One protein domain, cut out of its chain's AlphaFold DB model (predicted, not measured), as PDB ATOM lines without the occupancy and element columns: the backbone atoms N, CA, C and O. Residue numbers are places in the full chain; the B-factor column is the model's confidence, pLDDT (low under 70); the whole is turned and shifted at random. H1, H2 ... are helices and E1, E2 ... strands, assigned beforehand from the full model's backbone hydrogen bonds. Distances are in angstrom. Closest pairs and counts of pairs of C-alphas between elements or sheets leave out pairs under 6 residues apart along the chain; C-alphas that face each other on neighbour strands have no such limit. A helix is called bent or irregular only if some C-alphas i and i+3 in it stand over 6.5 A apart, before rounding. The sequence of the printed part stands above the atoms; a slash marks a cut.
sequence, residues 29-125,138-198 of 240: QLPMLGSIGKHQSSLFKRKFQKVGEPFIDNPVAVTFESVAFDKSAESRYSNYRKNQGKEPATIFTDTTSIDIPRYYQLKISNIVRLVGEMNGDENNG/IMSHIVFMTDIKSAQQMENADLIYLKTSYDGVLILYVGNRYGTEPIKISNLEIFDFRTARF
ATOM      1  N   GLN A  29     113.623 108.376 102.392       55.12
ATOM      2  CA  GLN A  29     113.854 108.658 100.984       55.12
ATOM      3  C   GLN A  29     112.849 109.740 100.605       55.12
ATOM      4  O   GLN A  29     111.652 109.581 100.864       55.12
ATOM      5  N   LEU A  30     113.354 110.868 100.102       66.00
ATOM      6  CA  LEU A  30     112.509 111.998  99.755       66.00
ATOM      7  C   LEU A  30     111.488 111.512  98.717       66.00
ATOM      8  O   LEU A  30     111.896 110.940  97.703       66.00
ATOM      9  N   PRO A  31     110.183 111.661  98.987       70.19
ATOM     10  CA  PRO A  31     109.162 111.264  98.037       70.19
ATOM     11  C   PRO A  31     109.367 112.046  96.738       70.19
ATOM     12  O   PRO A  31     109.447 113.272  96.769       70.19
ATOM     13  N   MET A  32     109.485 111.343  95.615       85.44
ATOM     14  CA  MET A  32     109.676 111.952  94.304       85.44
ATOM     15  C   MET A  32     108.439 111.719  93.436       85.44
ATOM     16  O   MET A  32     107.775 110.685  93.520       85.44
ATOM     17  N   LEU A  33     108.115 112.706  92.599       94.50
ATOM     18  CA  LEU A  33     107.073 112.575  91.588       94.50
ATOM     19  C   LEU A  33     107.364 111.359  90.689       94.50
ATOM     20  O   LEU A  33     108.479 111.197  90.205       94.50
ATOM     21  N   GLY A  34     106.363 110.509  90.476       95.38
ATOM     22  CA  GLY A  34     106.477 109.260  89.723       95.38
ATOM     23  C   GLY A  34     106.922 108.049  90.548       95.38
ATOM     24  O   GLY A  34     106.790 106.924  90.070       95.38
ATOM     25  N   SER A  35     107.382 108.222  91.794       94.94
ATOM     26  CA  SER A  35     107.703 107.079  92.655       94.94
ATOM     27  C   SER A  35     106.451 106.280  93.027       94.94
ATOM     28  O   SER A  35     105.371 106.835  93.223       94.94
ATOM     29  N   ILE A  36     106.609 104.973  93.203       95.56
ATOM     30  CA  ILE A  36     105.556 104.041  93.619       95.56
ATOM     31  C   ILE A  36     105.751 103.685  95.084       95.56
ATOM     32  O   ILE A  36     106.872 103.442  95.541       95.56
ATOM     33  N   GLY A  37     104.659 103.634  95.836       93.56
ATOM     34  CA  GLY A  37     104.734 103.372  97.260       93.56
ATOM     35  C   GLY A  37     103.388 103.228  97.942       93.56
ATOM     36  O   GLY A  37     102.329 103.341  97.327       93.56
ATOM     37  N   LYS A  38     103.449 102.978  99.250       91.06
ATOM     38  CA  LYS A  38     102.264 102.902 100.107       91.06
ATOM     39  C   LYS A  38     101.960 104.276 100.679       91.06
ATOM     40  O   LYS A  38     102.801 104.881 101.352       91.06
ATOM     41  N   HIS A  39     100.743 104.748 100.447       82.94
ATOM     42  CA  HIS A  39     100.219 105.929 101.113       82.94
ATOM     43  C   HIS A  39      99.599 105.519 102.453       82.94
ATOM     44  O   HIS A  39      98.601 104.807 102.510       82.94
ATOM     45  N   GLN A  40     100.196 105.986 103.548       78.56
ATOM     46  CA  GLN A  40      99.641 105.846 104.890       78.56
ATOM     47  C   GLN A  40      99.085 107.198 105.322       78.56
ATOM     48  O   GLN A  40      99.840 108.150 105.542       78.56
ATOM     49  N   SER A  41      97.764 107.285 105.452       67.00
ATOM     50  CA  SER A  41      97.106 108.434 106.068       67.00
ATOM     51  C   SER A  41      96.637 108.052 107.471       67.00
ATOM     52  O   SER A  41      95.902 107.090 107.662       67.00
ATOM     53  N   SER A  42      97.108 108.786 108.475       66.88
ATOM     54  CA  SER A  42      96.465 108.855 109.788       66.88
ATOM     55  C   SER A  42      95.801 110.222 109.943       66.88
ATOM     56  O   SER A  42      96.096 111.135 109.169       66.88
ATOM     57  N   LEU A  43      94.943 110.386 110.960       53.69
ATOM     58  CA  LEU A  43      94.179 111.621 111.214       53.69
ATOM     59  C   LEU A  43      95.023 112.912 111.174       53.69
ATOM     60  O   LEU A  43      94.490 113.972 110.872       53.69
ATOM     61  N   PHE A  44      96.333 112.831 111.444       56.41
ATOM     62  CA  PHE A  44      97.222 113.997 111.520       56.41
ATOM     63  C   PHE A  44      98.501 113.890 110.682       56.41
ATOM     64  O   PHE A  44      99.300 114.826 110.679       56.41
ATOM     65  N   LYS A  45      98.766 112.754 110.022       65.44
ATOM     66  CA  LYS A  45     100.021 112.545 109.284       65.44
ATOM     67  C   LYS A  45      99.771 111.789 107.991       65.44
ATOM     68  O   LYS A  45      99.266 110.669 108.004       65.44
ATOM     69  N   ARG A  46     100.210 112.383 106.885       73.06
ATOM     70  CA  ARG A  46     100.318 111.716 105.588       73.06
ATOM     71  C   ARG A  46     101.765 111.296 105.399       73.06
ATOM     72  O   ARG A  46     102.672 112.118 105.510       73.06
ATOM     73  N   LYS A  47     101.985 110.008 105.174       82.94
ATOM     74  CA  LYS A  47     103.299 109.441 104.888       82.94
ATOM     75  C   LYS A  47     103.236 108.677 103.581       82.94
ATOM     76  O   LYS A  47     102.252 107.994 103.300       82.94
ATOM     77  N   PHE A  48     104.306 108.786 102.811       87.62
ATOM     78  CA  PHE A  48     104.516 107.984 101.621       87.62
ATOM     79  C   PHE A  48     105.759 107.132 101.838       87.62
ATOM     80  O   PHE A  48     106.836 107.661 102.113       87.62
ATOM     81  N   GLN A  49     105.597 105.816 101.762       90.19
ATOM     82  CA  GLN A  49     106.708 104.881 101.823       90.19
ATOM     83  C   GLN A  49     107.009 104.408 100.406       90.19
ATOM     84  O   GLN A  49     106.287 103.566  99.873       90.19
ATOM     85  N   LYS A  50     108.066 104.965  99.808       91.19
ATOM     86  CA  LYS A  50     108.565 104.549  98.495       91.19
ATOM     87  C   LYS A  50     108.972 103.073  98.530       91.19
ATOM     88  O   LYS A  50     109.624 102.629  99.474       91.19
ATOM     89  N   VAL A  51     108.572 102.341  97.497       92.88
ATOM     90  CA  VAL A  51     108.900 100.925  97.279       92.88
ATOM     91  C   VAL A  51     109.674 100.738  95.975       92.88
ATOM     92  O   VAL A  51     110.571  99.905  95.921       92.88
ATOM     93  N   GLY A  52     109.382 101.537  94.947       92.94
ATOM     94  CA  GLY A  52     110.070 101.464  93.660       92.94
ATOM     95  C   GLY A  52     109.767 102.663  92.770       92.94
ATOM     96  O   GLY A  52     109.075 103.594  93.183       92.94
ATOM     97  N   GLU A  53     110.296 102.643  91.551       95.12
ATOM     98  CA  GLU A  53     110.075 103.665  90.524       95.12
ATOM     99  C   GLU A  53     109.943 102.988  89.165       95.12
ATOM    100  O   GLU A  53     110.600 101.969  88.944       95.12
ATOM    101  N   PRO A  54     109.107 103.525  88.265       96.69
ATOM    102  CA  PRO A  54     109.086 103.066  86.891       96.69
ATOM    103  C   PRO A  54     110.367 103.481  86.168       96.69
ATOM    104  O   PRO A  54     110.886 104.583  86.363       96.69
ATOM    105  N   PHE A  55     110.831 102.610  85.281       97.81
ATOM    106  CA  PHE A  55     111.773 102.981  84.240       97.81
ATOM    107  C   PHE A  55     111.030 103.779  83.160       97.81
ATOM    108  O   PHE A  55     110.002 103.333  82.656       97.81
ATOM    109  N   ILE A  56     111.511 104.975  82.839       97.88
ATOM    110  CA  ILE A  56     110.912 105.890  81.864       97.88
ATOM    111  C   ILE A  56     111.995 106.253  80.853       97.88
ATOM    112  O   ILE A  56     112.858 107.083  81.142       97.88
ATOM    113  N   ASP A  57     111.952 105.648  79.673       96.88
ATOM    114  CA  ASP A  57     112.869 105.969  78.579       96.88
ATOM    115  C   ASP A  57     112.390 107.208  77.814       96.88
ATOM    116  O   ASP A  57     113.146 108.158  77.559       96.88
ATOM    117  N   ASN A  58     111.090 107.248  77.510       96.75
ATOM    118  CA  ASN A  58     110.486 108.378  76.817       96.75
ATOM    119  C   ASN A  58     109.989 109.428  77.820       96.75
ATOM    120  O   ASN A  58     109.173 109.097  78.682       96.75
ATOM    121  N   PRO A  59     110.389 110.708  77.678       97.00
ATOM    122  CA  PRO A  59     109.967 111.789  78.564       97.00
ATOM    123  C   PRO A  59     108.459 111.819  78.852       97.00
ATOM    124  O   PRO A  59     107.631 111.935  77.942       97.00
ATOM    125  N   VAL A  60     108.100 111.775  80.135       98.25
ATOM    126  CA  VAL A  60     106.720 111.951  80.608       98.25
ATOM    127  C   VAL A  60     106.543 113.389  81.076       98.25
ATOM    128  O   VAL A  60     107.135 113.792  82.074       98.25
ATOM    129  N   ALA A  61     105.720 114.163  80.366       97.94
ATOM    130  CA  ALA A  61     105.496 115.571  80.683       97.94
ATOM    131  C   ALA A  61     104.868 115.775  82.072       97.94
ATOM    132  O   ALA A  61     104.009 115.003  82.519       97.94
ATOM    133  N   VAL A  62     105.292 116.857  82.719       97.81
ATOM    134  CA  VAL A  62     104.846 117.311  84.033       97.81
ATOM    135  C   VAL A  62     104.423 118.771  83.915       97.81
ATOM    136  O   VAL A  62     105.121 119.583  83.315       97.81
ATOM    137  N   THR A  63     103.279 119.109  84.492       97.25
ATOM    138  CA  THR A  63     102.819 120.492  84.617       97.25
ATOM    139  C   THR A  63     103.374 121.097  85.897       97.25
ATOM    140  O   THR A  63     103.335 120.450  86.945       97.25
ATOM    141  N   PHE A  64     103.854 122.334  85.805       97.00
ATOM    142  CA  PHE A  64     104.270 123.158  86.930       97.00
ATOM    143  C   PHE A  64     103.297 124.320  87.110       97.00
ATOM    144  O   PHE A  64     102.932 124.979  86.137       97.00
ATOM    145  N   GLU A  65     102.884 124.575  88.348       96.81
ATOM    146  CA  GLU A  65     101.999 125.687  88.687       96.81
ATOM    147  C   GLU A  65     102.552 126.458  89.883       96.81
ATOM    148  O   GLU A  65     102.936 125.877  90.898       96.81
ATOM    149  N   SER A  66     102.549 127.782  89.764       95.38
ATOM    150  CA  SER A  66     102.915 128.722  90.821       95.38
ATOM    151  C   SER A  66     101.622 129.252  91.443       95.38
ATOM    152  O   SER A  66     100.807 129.845  90.736       95.38
ATOM    153  N   VAL A  67     101.400 129.034  92.741       95.00
ATOM    154  CA  VAL A  67     100.114 129.288  93.416       95.00
ATOM    155  C   VAL A  67     100.314 130.166  94.648       95.00
ATOM    156  O   VAL A  67     101.212 129.932  95.450       95.00
ATOM    157  N   ALA A  68      99.470 131.186  94.800       91.44
ATOM    158  CA  ALA A  68      99.482 132.052  95.974       91.44
ATOM    159  C   ALA A  68      99.087 131.272  97.238       91.44
ATOM    160  O   ALA A  68      98.192 130.425  97.198       91.44
ATOM    161  N   PHE A  69      99.735 131.566  98.364       89.50
ATOM    162  CA  PHE A  69      99.359 130.963  99.638       89.50
ATOM    163  C   PHE A  69      97.935 131.352 100.050       89.50
ATOM    164  O   PHE A  69      97.555 132.520 100.040       89.50
ATOM    165  N   ASP A  70      97.173 130.350 100.479       89.19
ATOM    166  CA  ASP A  70      95.966 130.533 101.274       89.19
ATOM    167  C   ASP A  70      96.212 130.052 102.716       89.19
ATOM    168  O   ASP A  70      97.220 129.401 103.020       89.19
ATOM    169  N   LYS A  71      95.263 130.323 103.621       87.56
ATOM    170  CA  LYS A  71      95.352 129.893 105.032       87.56
ATOM    171  C   LYS A  71      95.541 128.379 105.185       87.56
ATOM    172  O   LYS A  71      96.135 127.913 106.157       87.56
ATOM    173  N   SER A  72      95.012 127.593 104.246       90.06
ATOM    174  CA  SER A  72      95.090 126.135 104.277       90.06
ATOM    175  C   SER A  72      96.500 125.655 103.919       90.06
ATOM    176  O   SER A  72      97.079 124.841 104.640       90.06
ATOM    177  N   ALA A  73      97.080 126.175 102.838       91.06
ATOM    178  CA  ALA A  73      98.443 125.915 102.396       91.06
ATOM    179  C   ALA A  73      99.462 126.401 103.430       91.06
ATOM    180  O   ALA A  73     100.394 125.663 103.747       91.06
ATOM    181  N   GLU A  74      99.240 127.575 104.025       90.38
ATOM    182  CA  GLU A  74     100.083 128.111 105.094       90.38
ATOM    183  C   GLU A  74     100.085 127.173 106.306       90.38
ATOM    184  O   GLU A  74     101.145 126.792 106.802       90.38
ATOM    185  N   SER A  75      98.907 126.709 106.737       90.00
ATOM    186  CA  SER A  75      98.795 125.739 107.827       90.00
ATOM    187  C   SER A  75      99.530 124.429 107.514       90.00
ATOM    188  O   SER A  75     100.282 123.922 108.354       90.00
ATOM    189  N   ARG A  76      99.368 123.878 106.300       90.75
ATOM    190  CA  ARG A  76     100.067 122.650 105.876       90.75
ATOM    191  C   ARG A  76     101.585 122.839 105.880       90.75
ATOM    192  O   ARG A  76     102.293 121.998 106.436       90.75
ATOM    193  N   TYR A  77     102.079 123.948 105.336       92.25
ATOM    194  CA  TYR A  77     103.510 124.237 105.282       92.25
ATOM    195  C   TYR A  77     104.112 124.502 106.672       92.25
ATOM    196  O   TYR A  77     105.155 123.942 107.020       92.25
ATOM    197  N   SER A  78     103.426 125.256 107.530       90.75
ATOM    198  CA  SER A  78     103.853 125.484 108.916       90.75
ATOM    199  C   SER A  78     103.905 124.195 109.734       90.75
ATOM    200  O   SER A  78     104.869 123.965 110.470       90.75
ATOM    201  N   ASN A  79     102.929 123.299 109.556       89.25
ATOM    202  CA  ASN A  79     102.956 121.970 110.166       89.25
ATOM    203  C   ASN A  79     104.117 121.117 109.639       89.25
ATOM    204  O   ASN A  79     104.766 120.418 110.422       89.25
ATOM    205  N   TYR A  80     104.412 121.183 108.339       89.62
ATOM    206  CA  TYR A  80     105.588 120.537 107.759       89.62
ATOM    207  C   TYR A  80     106.882 121.039 108.416       89.62
ATOM    208  O   TYR A  80     107.645 120.217 108.927       89.62
ATOM    209  N   ARG A  81     107.104 122.359 108.502       90.19
ATOM    210  CA  ARG A  81     108.313 122.929 109.127       90.19
ATOM    211  C   ARG A  81     108.451 122.511 110.589       90.19
ATOM    212  O   ARG A  81     109.512 122.021 110.977       90.19
ATOM    213  N   LYS A  82     107.358 122.574 111.358       89.69
ATOM    214  CA  LYS A  82     107.313 122.101 112.750       89.69
ATOM    215  C   LYS A  82     107.706 120.624 112.870       89.69
ATOM    216  O   LYS A  82     108.489 120.264 113.744       89.69
ATOM    217  N   ASN A  83     107.214 119.767 111.973       86.19
ATOM    218  CA  ASN A  83     107.561 118.342 111.950       86.19
ATOM    219  C   ASN A  83     109.030 118.083 111.570       86.19
ATOM    220  O   ASN A  83     109.583 117.060 111.972       86.19
ATOM    221  N   GLN A  84     109.662 118.999 110.833       85.81
ATOM    222  CA  GLN A  84     111.100 118.977 110.537       85.81
ATOM    223  C   GLN A  84     111.958 119.568 111.672       85.81
ATOM    224  O   GLN A  84     113.179 119.618 111.545       85.81
ATOM    225  N   GLY A  85     111.351 120.026 112.774       87.44
ATOM    226  CA  GLY A  85     112.057 120.718 113.856       87.44
ATOM    227  C   GLY A  85     112.516 122.133 113.484       87.44
ATOM    228  O   GLY A  85     113.368 122.689 114.169       87.44
ATOM    229  N   LYS A  86     111.974 122.703 112.402       87.69
ATOM    230  CA  LYS A  86     112.171 124.101 112.012       87.69
ATOM    231  C   LYS A  86     111.078 124.963 112.646       87.69
ATOM    232  O   LYS A  86     109.984 124.474 112.940       87.69
ATOM    233  N   GLU A  87     111.351 126.252 112.813       83.94
ATOM    234  CA  GLU A  87     110.317 127.206 113.216       83.94
ATOM    235  C   GLU A  87     109.165 127.212 112.194       83.94
ATOM    236  O   GLU A  87     109.418 127.062 110.994       83.94
ATOM    237  N   PRO A  88     107.898 127.350 112.627       79.69
ATOM    238  CA  PRO A  88     106.775 127.534 111.712       79.69
ATOM    239  C   PRO A  88     107.023 128.718 110.772       79.69
ATOM    240  O   PRO A  88     107.667 129.696 111.145       79.69
ATOM    241  N   ALA A  89     106.543 128.637 109.532       74.12
ATOM    242  CA  ALA A  89     106.608 129.790 108.646       74.12
ATOM    243  C   ALA A  89     105.544 130.798 109.078       74.12
ATOM    244  O   ALA A  89     104.355 130.500 109.036       74.12
ATOM    245  N   THR A  90     105.962 131.990 109.483       66.75
ATOM    246  CA  THR A  90     105.074 133.151 109.522       66.75
ATOM    247  C   THR A  90     105.058 133.739 108.123       66.75
ATOM    248  O   THR A  90     105.910 134.561 107.779       66.75
ATOM    249  N   ILE A  91     104.145 133.253 107.285       67.25
ATOM    250  CA  ILE A  91     103.937 133.813 105.953       67.25
ATOM    251  C   ILE A  91     103.098 135.073 106.154       67.25
ATOM    252  O   ILE A  91     101.874 135.028 106.222       67.25
ATOM    253  N   PHE A  92     103.777 136.205 106.347       59.22
ATOM    254  CA  PHE A  92     103.111 137.487 106.545       59.22
ATOM    255  C   PHE A  92     102.332 137.843 105.278       59.22
ATOM    256  O   PHE A  92     102.908 138.249 104.272       59.22
ATOM    257  N   THR A  93     101.019 137.630 105.314       56.22
ATOM    258  CA  THR A  93     100.120 137.990 104.220       56.22
ATOM    259  C   THR A  93      99.598 139.390 104.504       56.22
ATOM    260  O   THR A  93      98.525 139.554 105.084       56.22
ATOM    261  N   ASP A  94     100.372 140.411 104.149       53.88
ATOM    262  CA  ASP A  94      99.808 141.751 104.037       53.88
ATOM    263  C   ASP A  94      99.023 141.813 102.729       53.88
ATOM    264  O   ASP A  94      99.602 141.817 101.643       53.88
ATOM    265  N   THR A  95      97.693 141.848 102.823       56.62
ATOM    266  CA  THR A  95      96.799 141.943 101.659       56.62
ATOM    267  C   THR A  95      96.977 143.239 100.863       56.62
ATOM    268  O   THR A  95      96.397 143.364  99.789       56.62
ATOM    269  N   THR A  96      97.744 144.208 101.380       56.03
ATOM    270  CA  THR A  96      98.117 145.450 100.684       56.03
ATOM    271  C   THR A  96      99.504 145.397 100.035       56.03
ATOM    272  O   THR A  96      99.845 146.288  99.257       56.03
ATOM    273  N   SER A  97     100.287 144.344 100.293       55.56
ATOM    274  CA  SER A  97     101.587 144.122  99.655       55.56
ATOM    275  C   SER A  97     101.437 143.399  98.311       55.56
ATOM    276  O   SER A  97     100.613 142.500  98.153       55.56
ATOM    277  N   ILE A  98     102.234 143.811  97.322       56.97
ATOM    278  CA  ILE A  98     102.183 143.293  95.940       56.97
ATOM    279  C   ILE A  98     102.790 141.877  95.840       56.97
ATOM    280  O   ILE A  98     102.441 141.114  94.940       56.97
ATOM    281  N   ASP A  99     103.625 141.483  96.806       65.94
ATOM    282  CA  ASP A  99     104.362 140.219  96.797       65.94
ATOM    283  C   ASP A  99     103.705 139.173  97.702       65.94
ATOM    284  O   ASP A  99     104.172 138.872  98.802       65.94
ATOM    285  N   ILE A 100     102.602 138.588  97.228       70.75
ATOM    286  CA  ILE A 100     101.963 137.459  97.913       70.75
ATOM    287  C   ILE A 100     102.895 136.242  97.809       70.75
ATOM    288  O   ILE A 100     103.191 135.807  96.689       70.75
ATOM    289  N   PRO A 101     103.327 135.644  98.936       82.88
ATOM    290  CA  PRO A 101     104.156 134.448  98.913       82.88
ATOM    291  C   PRO A 101     103.497 133.332  98.101       82.88
ATOM    292  O   PRO A 101     102.273 133.146  98.135       82.88
ATOM    293  N   ARG A 102     104.314 132.566  97.377       89.94
ATOM    294  CA  ARG A 102     103.853 131.506  96.474       89.94
ATOM    295  C   ARG A 102     104.454 130.168  96.862       89.94
ATOM    296  O   ARG A 102     105.594 130.100  97.316       89.94
ATOM    297  N   TYR A 103     103.678 129.114  96.658       94.62
ATOM    298  CA  TYR A 103     104.147 127.738  96.653       94.62
ATOM    299  C   TYR A 103     103.957 127.148  95.261       94.62
ATOM    300  O   TYR A 103     103.262 127.712  94.414       94.62
ATOM    301  N   TYR A 104     104.554 125.987  95.033       96.44
ATOM    302  CA  TYR A 104     104.589 125.379  93.716       96.44
ATOM    303  C   TYR A 104     103.966 123.991  93.724       96.44
ATOM    304  O   TYR A 104     103.958 123.288  94.743       96.44
ATOM    305  N   GLN A 105     103.436 123.599  92.575       96.75
ATOM    306  CA  GLN A 105     102.837 122.293  92.340       96.75
ATOM    307  C   GLN A 105     103.466 121.665  91.099       96.75
ATOM    308  O   GLN A 105     103.659 122.340  90.092       96.75
ATOM    309  N   LEU A 106     103.771 120.371  91.171       97.19
ATOM    310  CA  LEU A 106     104.168 119.563  90.018       97.19
ATOM    311  C   LEU A 106     103.208 118.384  89.883       97.19
ATOM    312  O   LEU A 106     103.088 117.582  90.813       97.19
ATOM    313  N   LYS A 107     102.547 118.257  88.730       97.25
ATOM    314  CA  LYS A 107     101.577 117.191  88.428       97.25
ATOM    315  C   LYS A 107     101.977 116.462  87.153       97.25
ATOM    316  O   LYS A 107     102.224 117.098  86.133       97.25
ATOM    317  N   ILE A 108     101.996 115.130  87.178       97.94
ATOM    318  CA  ILE A 108     102.182 114.346  85.948       97.94
ATOM    319  C   ILE A 108     101.006 114.639  85.010       97.94
ATOM    320  O   ILE A 108      99.853 114.437  85.390       97.94
ATOM    321  N   SER A 109     101.285 115.115  83.796       96.94
ATOM    322  CA  SER A 109     100.247 115.557  82.858       96.94
ATOM    323  C   SER A 109     100.063 114.606  81.680       96.94
ATOM    324  O   SER A 109      98.934 114.386  81.241       96.94
ATOM    325  N   ASN A 110     101.130 113.954  81.206       97.38
ATOM    326  CA  ASN A 110     101.036 112.978  80.119       97.38
ATOM    327  C   ASN A 110     100.815 111.546  80.635       97.38
ATOM    328  O   ASN A 110     101.707 110.697  80.603       97.38
ATOM    329  N   ILE A 111      99.596 111.278  81.107       96.31
ATOM    330  CA  ILE A 111      99.222 109.977  81.683       96.31
ATOM    331  C   ILE A 111      99.263 108.851  80.651       96.31
ATOM    332  O   ILE A 111      99.668 107.739  80.976       96.31
ATOM    333  N   VAL A 112      98.899 109.137  79.398       96.69
ATOM    334  CA  VAL A 112      98.945 108.146  78.312       96.69
ATOM    335  C   VAL A 112     100.376 107.664  78.088       96.69
ATOM    336  O   VAL A 112     100.609 106.458  78.012       96.69
ATOM    337  N   ARG A 113     101.350 108.586  78.050       97.88
ATOM    338  CA  ARG A 113     102.769 108.223  77.944       97.88
ATOM    339  C   ARG A 113     103.219 107.403  79.145       97.88
ATOM    340  O   ARG A 113     103.832 106.365  78.943       97.88
ATOM    341  N   LEU A 114     102.881 107.827  80.363       98.19
ATOM    342  CA  LEU A 114     103.258 107.104  81.579       98.19
ATOM    343  C   LEU A 114     102.721 105.666  81.587       98.19
ATOM    344  O   LEU A 114     103.461 104.740  81.901       98.19
ATOM    345  N   VAL A 115     101.458 105.463  81.201       97.81
ATOM    346  CA  VAL A 115     100.873 104.120  81.062       97.81
ATOM    347  C   VAL A 115     101.633 103.291  80.024       97.81
ATOM    348  O   VAL A 115     101.873 102.106  80.251       97.81
ATOM    349  N   GLY A 116     102.036 103.899  78.905       97.69
ATOM    350  CA  GLY A 116     102.876 103.251  77.897       97.69
ATOM    351  C   GLY A 116     104.211 102.771  78.469       97.69
ATOM    352  O   GLY A 116     104.524 101.589  78.360       97.69
ATOM    353  N   GLU A 117     104.949 103.656  79.144       98.00
ATOM    354  CA  GLU A 117     106.246 103.334  79.756       98.00
ATOM    355  C   GLU A 117     106.113 102.235  80.821       98.00
ATOM    356  O   GLU A 117     106.847 101.249  80.797       98.00
ATOM    357  N   MET A 118     105.120 102.337  81.711       97.62
ATOM    358  CA  MET A 118     104.898 101.355  82.781       97.62
ATOM    359  C   MET A 118     104.471  99.970  82.282       97.62
ATOM    360  O   MET A 118     104.666  98.979  82.987       97.62
ATOM    361  N   ASN A 119     103.869  99.883  81.094       97.25
ATOM    362  CA  ASN A 119     103.539  98.603  80.471       97.25
ATOM    363  C   ASN A 119     104.684  98.023  79.632       97.25
ATOM    364  O   ASN A 119     104.574  96.856  79.246       97.25
ATOM    365  N   GLY A 120     105.733  98.807  79.366       96.31
ATOM    366  CA  GLY A 120     106.907  98.401  78.601       96.31
ATOM    367  C   GLY A 120     107.743  97.321  79.288       96.31
ATOM    368  O   GLY A 120     107.599  97.054  80.484       96.31
ATOM    369  N   ASP A 121     108.633  96.701  78.513       96.25
ATOM    370  CA  ASP A 121     109.338  95.488  78.937       96.25
ATOM    371  C   ASP A 121     110.259  95.700  80.144       96.25
ATOM    372  O   ASP A 121     110.274  94.866  81.054       96.25
ATOM    373  N   GLU A 122     110.923  96.857  80.214       96.44
ATOM    374  CA  GLU A 122     111.770  97.277  81.343       96.44
ATOM    375  C   GLU A 122     111.003  97.341  82.676       96.44
ATOM    376  O   GLU A 122     111.576  97.208  83.757       96.44
ATOM    377  N   ASN A 123     109.675  97.488  82.621       97.50
ATOM    378  CA  ASN A 123     108.810  97.560  83.792       97.50
ATOM    379  C   ASN A 123     108.045  96.261  84.071       97.50
ATOM    380  O   ASN A 123     107.205  96.247  84.970       97.50
ATOM    381  N   ASN A 124     108.314  95.146  83.382       96.06
ATOM    382  CA  ASN A 124     107.568  93.897  83.595       96.06
ATOM    383  C   ASN A 124     107.642  93.390  85.047       96.06
ATOM    384  O   ASN A 124     106.627  92.967  85.607       96.06
ATOM    385  N   GLY A 125     108.816  93.486  85.681       96.56
ATOM    386  CA  GLY A 125     108.989  93.130  87.093       96.56
ATOM    387  C   GLY A 125     108.168  94.025  88.025       96.56
ATOM    388  O   GLY A 125     107.441  93.530  88.888       96.56
ATOM    389  N   ILE A 138     101.026 105.440  92.741       95.75
ATOM    390  CA  ILE A 138     102.080 106.291  92.183       95.75
ATOM    391  C   ILE A 138     101.931 107.717  92.701       95.75
ATOM    392  O   ILE A 138     100.827 108.258  92.740       95.75
ATOM    393  N   MET A 139     103.033 108.353  93.089       95.19
ATOM    394  CA  MET A 139     103.058 109.764  93.448       95.19
ATOM    395  C   MET A 139     102.847 110.613  92.199       95.19
ATOM    396  O   MET A 139     103.748 110.792  91.386       95.19
ATOM    397  N   SER A 140     101.639 111.129  92.039       96.44
ATOM    398  CA  SER A 140     101.196 111.779  90.809       96.44
ATOM    399  C   SER A 140     101.236 113.303  90.882       96.44
ATOM    400  O   SER A 140     101.181 113.977  89.850       96.44
ATOM    401  N   HIS A 141     101.333 113.841  92.097       95.69
ATOM    402  CA  HIS A 141     101.342 115.268  92.372       95.69
ATOM    403  C   HIS A 141     102.157 115.552  93.641       95.69
ATOM    404  O   HIS A 141     101.942 114.902  94.666       95.69
ATOM    405  N   ILE A 142     103.048 116.541  93.590       95.19
ATOM    406  CA  ILE A 142     103.742 117.097  94.758       95.19
ATOM    407  C   ILE A 142     103.506 118.602  94.883       95.19
ATOM    408  O   ILE A 142     103.423 119.314  93.884       95.19
ATOM    409  N   VAL A 143     103.438 119.073  96.123       95.44
ATOM    410  CA  VAL A 143     103.285 120.480  96.499       95.44
ATOM    411  C   VAL A 143     104.473 120.854  97.377       95.44
ATOM    412  O   VAL A 143     104.762 120.167  98.365       95.44
ATOM    413  N   PHE A 144     105.188 121.911  97.009       94.88
ATOM    414  CA  PHE A 144     106.488 122.206  97.597       94.88
ATOM    415  C   PHE A 144     106.813 123.696  97.645       94.88
ATOM    416  O   PHE A 144     106.256 124.513  96.913       94.88
ATOM    417  N   MET A 145     107.761 124.015  98.521       93.56
ATOM    418  CA  MET A 145     108.530 125.257  98.496       93.56
ATOM    419  C   MET A 145     109.927 124.970  97.944       93.56
ATOM    420  O   MET A 145     110.435 123.857  98.079       93.56
ATOM    421  N   THR A 146     110.557 125.957  97.320       92.75
ATOM    422  CA  THR A 146     111.938 125.843  96.836       92.75
ATOM    423  C   THR A 146     112.630 127.204  96.867       92.75
ATOM    424  O   THR A 146     111.992 128.217  97.159       92.75
ATOM    425  N   ASP A 147     113.937 127.227  96.625       90.56
ATOM    426  CA  ASP A 147     114.701 128.466  96.536       90.56
ATOM    427  C   ASP A 147     114.366 129.255  95.258       90.56
ATOM    428  O   ASP A 147     113.879 128.709  94.267       90.56
ATOM    429  N   ILE A 148     114.641 130.562  95.281       89.56
ATOM    430  CA  ILE A 148     114.299 131.487  94.188       89.56
ATOM    431  C   ILE A 148     114.904 131.031  92.856       89.56
ATOM    432  O   ILE A 148     114.248 131.136  91.822       89.56
ATOM    433  N   LYS A 149     116.127 130.484  92.868       90.75
ATOM    434  CA  LYS A 149     116.798 130.035  91.646       90.75
ATOM    435  C   LYS A 149     116.067 128.835  91.043       90.75
ATOM    436  O   LYS A 149     115.793 128.839  89.847       90.75
ATOM    437  N   SER A 150     115.732 127.826  91.849       91.88
ATOM    438  CA  SER A 150     114.959 126.667  91.384       91.88
ATOM    439  C   SER A 150     113.546 127.044  90.933       91.88
ATOM    440  O   SER A 150     113.087 126.526  89.916       91.88
ATOM    441  N   ALA A 151     112.881 127.976  91.620       92.69
ATOM    442  CA  ALA A 151     111.578 128.490  91.204       92.69
ATOM    443  C   ALA A 151     111.649 129.188  89.837       92.69
ATOM    444  O   ALA A 151     110.931 128.802  88.919       92.69
ATOM    445  N   GLN A 152     112.575 130.137  89.666       92.12
ATOM    446  CA  GLN A 152     112.785 130.841  88.396       92.12
ATOM    447  C   GLN A 152     113.161 129.888  87.260       92.12
ATOM    448  O   GLN A 152     112.749 130.092  86.120       92.12
ATOM    449  N   GLN A 153     113.937 128.842  87.551       92.94
ATOM    450  CA  GLN A 153     114.290 127.834  86.558       92.94
ATOM    451  C   GLN A 153     113.055 127.075  86.055       92.94
ATOM    452  O   GLN A 153     112.966 126.818  84.860       92.94
ATOM    453  N   MET A 154     112.107 126.737  86.935       94.50
ATOM    454  CA  MET A 154     110.854 126.074  86.548       94.50
ATOM    455  C   MET A 154     109.857 127.033  85.889       94.50
ATOM    456  O   MET A 154     109.205 126.648  84.925       94.50
ATOM    457  N   GLU A 155     109.755 128.277  86.365       93.94
ATOM    458  CA  GLU A 155     108.852 129.297  85.806       93.94
ATOM    459  C   GLU A 155     109.223 129.691  84.372       93.94
ATOM    460  O   GLU A 155     108.338 129.947  83.561       93.94
ATOM    461  N   ASN A 156     110.519 129.702  84.044       93.94
ATOM    462  CA  ASN A 156     111.015 130.047  82.708       93.94
ATOM    463  C   ASN A 156     111.236 128.825  81.798       93.94
ATOM    464  O   ASN A 156     111.826 128.959  80.726       93.94
ATOM    465  N   ALA A 157     110.838 127.628  82.232       95.81
ATOM    466  CA  ALA A 157     111.043 126.411  81.462       95.81
ATOM    467  C   ALA A 157     109.976 126.243  80.379       95.81
ATOM    468  O   ALA A 157     108.781 126.307  80.661       95.81
ATOM    469  N   ASP A 158     110.402 125.903  79.162       95.31
ATOM    470  CA  ASP A 158     109.474 125.481  78.104       95.31
ATOM    471  C   ASP A 158     108.994 124.040  78.333       95.31
ATOM    472  O   ASP A 158     107.954 123.622  77.819       95.31
ATOM    473  N   LEU A 159     109.789 123.243  79.054       94.75
ATOM    474  CA  LEU A 159     109.552 121.819  79.238       94.75
ATOM    475  C   LEU A 159     110.013 121.321  80.606       94.75
ATOM    476  O   LEU A 159     111.134 121.574  81.051       94.75
ATOM    477  N   ILE A 160     109.122 120.564  81.245       97.31
ATOM    478  CA  ILE A 160     109.353 119.866  82.507       97.31
ATOM    479  C   ILE A 160     108.859 118.433  82.336       97.31
ATOM    480  O   ILE A 160     107.725 118.199  81.906       97.31
ATOM    481  N   TYR A 161     109.713 117.458  82.626       97.69
ATOM    482  CA  TYR A 161     109.382 116.052  82.408       97.69
ATOM    483  C   TYR A 161     110.140 115.108  83.338       97.69
ATOM    484  O   TYR A 161     111.195 115.433  83.877       97.69
ATOM    485  N   LEU A 162     109.595 113.907  83.495       97.69
ATOM    486  CA  LEU A 162     110.249 112.781  84.149       97.69
ATOM    487  C   LEU A 162     110.938 111.901  83.108       97.69
ATOM    488  O   LEU A 162     110.354 111.602  82.062       97.69
ATOM    489  N   LYS A 163     112.166 111.478  83.407       97.00
ATOM    490  CA  LYS A 163     112.910 110.478  82.636       97.00
ATOM    491  C   LYS A 163     113.879 109.729  83.551       97.00
ATOM    492  O   LYS A 163     114.409 110.309  84.498       97.00
ATOM    493  N   THR A 164     114.119 108.457  83.267       96.62
ATOM    494  CA  THR A 164     115.149 107.672  83.944       96.62
ATOM    495  C   THR A 164     116.527 107.997  83.369       96.62
ATOM    496  O   THR A 164     116.727 108.030  82.154       96.62
ATOM    497  N   SER A 165     117.481 108.292  84.251       94.88
ATOM    498  CA  SER A 165     118.875 108.516  83.884       94.88
ATOM    499  C   SER A 165     119.537 107.225  83.411       94.88
ATOM    500  O   SER A 165     119.022 106.127  83.612       94.88
ATOM    501  N   TYR A 166     120.733 107.353  82.840       91.38
ATOM    502  CA  TYR A 166     121.552 106.197  82.476       91.38
ATOM    503  C   TYR A 166     121.857 105.278  83.674       91.38
ATOM    504  O   TYR A 166     121.936 104.065  83.520       91.38
ATOM    505  N   ASP A 167     121.941 105.845  84.882       91.56
ATOM    506  CA  ASP A 167     122.171 105.101  86.128       91.56
ATOM    507  C   ASP A 167     120.897 104.428  86.680       91.56
ATOM    508  O   ASP A 167     120.889 103.934  87.808       91.56
ATOM    509  N   GLY A 168     119.792 104.442  85.927       90.75
ATOM    510  CA  GLY A 168     118.528 103.822  86.330       90.75
ATOM    511  C   GLY A 168     117.731 104.625  87.364       90.75
ATOM    512  O   GLY A 168     116.787 104.098  87.950       90.75
ATOM    513  N   VAL A 169     118.079 105.892  87.602       92.44
ATOM    514  CA  VAL A 169     117.407 106.748  88.594       92.44
ATOM    515  C   VAL A 169     116.344 107.600  87.913       92.44
ATOM    516  O   VAL A 169     116.625 108.262  86.918       92.44
ATOM    517  N   LEU A 170     115.125 107.629  88.453       94.81
ATOM    518  CA  LEU A 170     114.092 108.547  87.976       94.81
ATOM    519  C   LEU A 170     114.494 109.993  88.305       94.81
ATOM    520  O   LEU A 170     114.801 110.305  89.454       94.81
ATOM    521  N   ILE A 171     114.495 110.886  87.312       95.44
ATOM    522  CA  ILE A 171     114.891 112.292  87.468       95.44
ATOM    523  C   ILE A 171     113.821 113.216  86.875       95.44
ATOM    524  O   ILE A 171     113.222 112.931  85.838       95.44
ATOM    525  N   LEU A 172     113.595 114.345  87.554       96.31
ATOM    526  CA  LEU A 172     112.814 115.466  87.045       96.31
ATOM    527  C   LEU A 172     113.753 116.410  86.297       96.31
ATOM    528  O   LEU A 172     114.665 116.977  86.899       96.31
ATOM    529  N   TYR A 173     113.514 116.584  85.008       96.31
ATOM    530  CA  TYR A 173     114.249 117.506  84.161       96.31
ATOM    531  C   TYR A 173     113.435 118.767  83.919       96.31
ATOM    532  O   TYR A 173     112.213 118.719  83.766       96.31
ATOM    533  N   VAL A 174     114.142 119.887  83.858       96.56
ATOM    534  CA  VAL A 174     113.625 121.205  83.510       96.56
ATOM    535  C   VAL A 174     114.498 121.776  82.402       96.56
ATOM    536  O   VAL A 174     115.714 121.575  82.401       96.56
ATOM    537  N   GLY A 175     113.918 122.484  81.445       93.50
ATOM    538  CA  GLY A 175     114.731 123.116  80.423       93.50
ATOM    539  C   GLY A 175     113.940 123.809  79.339       93.50
ATOM    540  O   GLY A 175     112.775 124.169  79.503       93.50
ATOM    541  N   ASN A 176     114.619 123.986  78.219       91.56
ATOM    542  CA  ASN A 176     114.077 124.561  77.004       91.56
ATOM    543  C   ASN A 176     114.641 123.815  75.791       91.56
ATOM    544  O   ASN A 176     115.331 122.800  75.916       91.56
ATOM    545  N   ARG A 177     114.367 124.326  74.590       84.38
ATOM    546  CA  ARG A 177     114.850 123.726  73.336       84.38
ATOM    547  C   ARG A 177     116.378 123.598  73.210       84.38
ATOM    548  O   ARG A 177     116.838 122.894  72.318       84.38
ATOM    549  N   TYR A 178     117.158 124.295  74.037       86.81
ATOM    550  CA  TYR A 178     118.623 124.322  73.973       86.81
ATOM    551  C   TYR A 178     119.301 123.369  74.954       86.81
ATOM    552  O   TYR A 178     120.496 123.111  74.825       86.81
ATOM    553  N   GLY A 179     118.568 122.853  75.936       90.88
ATOM    554  CA  GLY A 179     119.133 121.973  76.943       90.88
ATOM    555  C   GLY A 179     118.208 121.771  78.129       90.88
ATOM    556  O   GLY A 179     117.256 122.520  78.351       90.88
ATOM    557  N   THR A 180     118.516 120.731  78.895       94.50
ATOM    558  CA  THR A 180     117.754 120.320  80.072       94.50
ATOM    559  C   THR A 180     118.691 120.038  81.221       94.50
ATOM    560  O   THR A 180     119.739 119.421  81.031       94.50
ATOM    561  N   GLU A 181     118.273 120.407  82.418       94.19
ATOM    562  CA  GLU A 181     119.013 120.179  83.647       94.19
ATOM    563  C   GLU A 181     118.165 119.382  84.642       94.19
ATOM    564  O   GLU A 181     116.938 119.521  84.671       94.19
ATOM    565  N   PRO A 182     118.792 118.525  85.465       94.12
ATOM    566  CA  PRO A 182     118.087 117.812  86.515       94.12
ATOM    567  C   PRO A 182     117.758 118.750  87.684       94.12
ATOM    568  O   PRO A 182     118.625 119.453  88.209       94.12
ATOM    569  N   ILE A 183     116.522 118.692  88.171       92.19
ATOM    570  CA  ILE A 183     116.122 119.333  89.423       92.19
ATOM    571  C   ILE A 183     116.568 118.470  90.599       92.19
ATOM    572  O   ILE A 183     116.206 117.297  90.728       92.19
ATOM    573  N   LYS A 184     117.315 119.077  91.521       89.31
ATOM    574  CA  LYS A 184     117.683 118.428  92.780       89.31
ATOM    575  C   LYS A 184     116.479 118.407  93.716       89.31
ATOM    576  O   LYS A 184     116.133 119.424  94.305       89.31
ATOM    577  N   ILE A 185     115.896 117.227  93.926       87.00
ATOM    578  CA  ILE A 185     114.765 117.030  94.853       87.00
ATOM    579  C   ILE A 185     115.098 117.483  96.286       87.00
ATOM    580  O   ILE A 185     114.214 117.908  97.019       87.00
ATOM    581  N   SER A 186     116.376 117.473  96.683       87.12
ATOM    582  CA  SER A 186     116.833 118.007  97.976       87.12
ATOM    583  C   SER A 186     116.546 119.496  98.180       87.12
ATOM    584  O   SER A 186     116.515 119.946  99.322       87.12
ATOM    585  N   ASN A 187     116.358 120.254  97.097       88.62
ATOM    586  CA  ASN A 187     116.024 121.677  97.141       88.62
ATOM    587  C   ASN A 187     114.512 121.913  97.274       88.62
ATOM    588  O   ASN A 187     114.070 123.059  97.352       88.62
ATOM    589  N   LEU A 188     113.710 120.844  97.256       92.06
ATOM    590  CA  LEU A 188     112.260 120.917  97.341       92.06
ATOM    591  C   LEU A 188     111.820 120.575  98.764       92.06
ATOM    592  O   LEU A 188     111.964 119.448  99.244       92.06
ATOM    593  N   GLU A 189     111.214 121.539  99.438       92.62
ATOM    594  CA  GLU A 189     110.498 121.316 100.686       92.62
ATOM    595  C   GLU A 189     109.084 120.820 100.368       92.62
ATOM    596  O   GLU A 189     108.121 121.584 100.376       92.62
ATOM    597  N   ILE A 190     108.966 119.532 100.030       92.19
ATOM    598  CA  ILE A 190     107.685 118.890  99.706       92.19
ATOM    599  C   ILE A 190     106.857 118.750 100.987       92.19
ATOM    600  O   ILE A 190     107.196 117.960 101.874       92.19
ATOM    601  N   PHE A 191     105.769 119.514 101.078       91.31
ATOM    602  CA  PHE A 191     104.914 119.575 102.268       91.31
ATOM    603  C   PHE A 191     103.527 118.959 102.064       91.31
ATOM    604  O   PHE A 191     102.822 118.719 103.044       91.31
ATOM    605  N   ASP A 192     103.137 118.662 100.823       91.88
ATOM    606  CA  ASP A 192     101.919 117.915 100.507       91.88
ATOM    607  C   ASP A 192     102.085 117.133  99.193       91.88
ATOM    608  O   ASP A 192     102.969 117.419  98.384       91.88
ATOM    609  N   PHE A 193     101.257 116.112  98.988       92.81
ATOM    610  CA  PHE A 193     101.295 115.271  97.791       92.81
ATOM    611  C   PHE A 193      99.940 114.611  97.516       92.81
ATOM    612  O   PHE A 193      99.085 114.469  98.399       92.81
ATOM    613  N   ARG A 194      99.742 114.144  96.284       92.62
ATOM    614  CA  ARG A 194      98.662 113.219  95.930       92.62
ATOM    615  C   ARG A 194      99.225 112.018  95.194       92.62
ATOM    616  O   ARG A 194     100.285 112.070  94.569       92.62
ATOM    617  N   THR A 195      98.499 110.927  95.328       93.81
ATOM    618  CA  THR A 195      98.812 109.645  94.724       93.81
ATOM    619  C   THR A 195      97.699 109.257  93.763       93.81
ATOM    620  O   THR A 195      96.562 109.708  93.903       93.81
ATOM    621  N   ALA A 196      98.036 108.446  92.768       95.19
ATOM    622  CA  ALA A 196      97.106 107.923  91.784       95.19
ATOM    623  C   ALA A 196      97.087 106.394  91.823       95.19
ATOM    624  O   ALA A 196      98.112 105.744  92.052       95.19
ATOM    625  N   ARG A 197      95.903 105.828  91.593       95.25
ATOM    626  CA  ARG A 197      95.666 104.380  91.597       95.25
ATOM    627  C   ARG A 197      95.708 103.805  90.196       95.25
ATOM    628  O   ARG A 197      95.412 104.498  89.224       95.25
ATOM    629  N   PHE A 198      96.014 102.518  90.109       95.94
ATOM    630  CA  PHE A 198      96.041 101.785  88.851       95.94
ATOM    631  C   PHE A 198      94.694 101.116  88.573       95.94
ATOM    632  O   PHE A 198      94.086 100.511  89.458       95.94
TER     633      PHE A 198
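This is residues 29 to 125 and 138 to 198 of the 240 residues of an uncharacterized protein of Muricauda sp. HICW (UniProt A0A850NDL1). A long, strongly twisted sheet of seven strands curls round H4, and the hairpin E1 and E2 crosses over its E5 and E9 end as the second, small sheet of a sandwich, only partly face to face. H1 covers E5 and E9 too; H2 packs on E3, with H3 beyond it, and the loop 84 to 101 lies at the opposite end of the longest axis from H3. The printed part has 158 residues, with four named helices and nine strands in the order E1 E2 E3 H1 E4 H2 H3 E5 H4 E6 E7 E8 E9; both sheets are antiparallel, the class mixed. It is compact, with a radius of gyration of the C-alphas of 16.5 A and spans of 54 by 42 by 25 A.

Read across the large sheet from edge to edge: E8, residues 179 to 182; E7, 170 to 176; E6, 159 to 164; E3, 60 to 68; E4, 102 to 108; E5, 138 to 145; E9, 189 to 198. Within hydrogen-bond range you will find, in that order, N 181 and O 174 at 2.8 A, N 173 and O 161 at 2.8 A, N 62 and O 160 at 2.9 A, N 65 and O 105 at 2.9 A, N 106 and O 142 at 2.9 A, and N 143 and O 192 at 2.8 A. E6, E7 and E8 form a meander, each strand the antiparallel neighbour of the one before. The pairing of E3 is staggered, with E6 over residues 60 to 61 and with E4 over 62 to 68. The sheet curls round H4, residues 148 to 155; the closest C-alphas of H4 and E7 are those of Met 154 and Val 174, 6.4 A. H1, residues 71 to 83, is on one face of the sheet, making two layers, over E5 and E9 at a height of 9.3 A; it runs across the strands, at 84 degrees to E5 on the local plane, and C-alphas 80 and 191 are the closest of H1 and E9, 5.6 A. The hairpin of E1, residues 36 to 42, and E2, residues 45 to 52, has N 40 and O 47 at 2.9 A; its strands stand at 52 degrees to those of the large sheet, and the closest C-alphas of E1 and E5 are those of Ile 36 and Ile 138, 4.4 A. H2, residues 111 to 119, is on the large sheet, with C-alphas 60 and 114 the closest of E3 and H2 at 6.0 A. H3, residues 121 to 125, is not on it, and is close to H2 but not clearly touching, C-alphas 117 and 123 being the closest at 7.5 A. In H1, H2 and H4 every O i to N i+4 pair is within hydrogen-bond range; in irregular H3, where C-alphas 122 and 125 are 7.6 A apart, 0 of 1 is, and 1 of 2 O i to N i+3 pairs.

Find C-alpha 60 at (106.720, 111.951, 80.608); from there E3 runs 26.3 A to C-alpha 68. E4 spans 20.2 A and E5 21.0 A, bending by 50 degrees at residue 141. E9 spans 27.0 A, bends by 58 degrees at residue 192, and ends at C-alpha 198, (96.041, 101.785, 88.851). E1 begins at C-alpha 36, (105.556, 104.041, 93.619), and spans 19.2 A; E2 spans 21.6 A, E7 19.4 A and H1 18.2 A.

The C-alphas farthest apart are those of Thr 96 and Asp 121, 55.6 A. Residues 126 to 137 are cut out, and C-alphas 125 and 138 are 15.7 A apart across the cut. Of the links that are printed whole, H1 to E4 is the long one, 18 residues. The mean pLDDT of the printed part is 89.1; look for values under 70 at residues 29 to 30, 41 to 45 and 90 to 99.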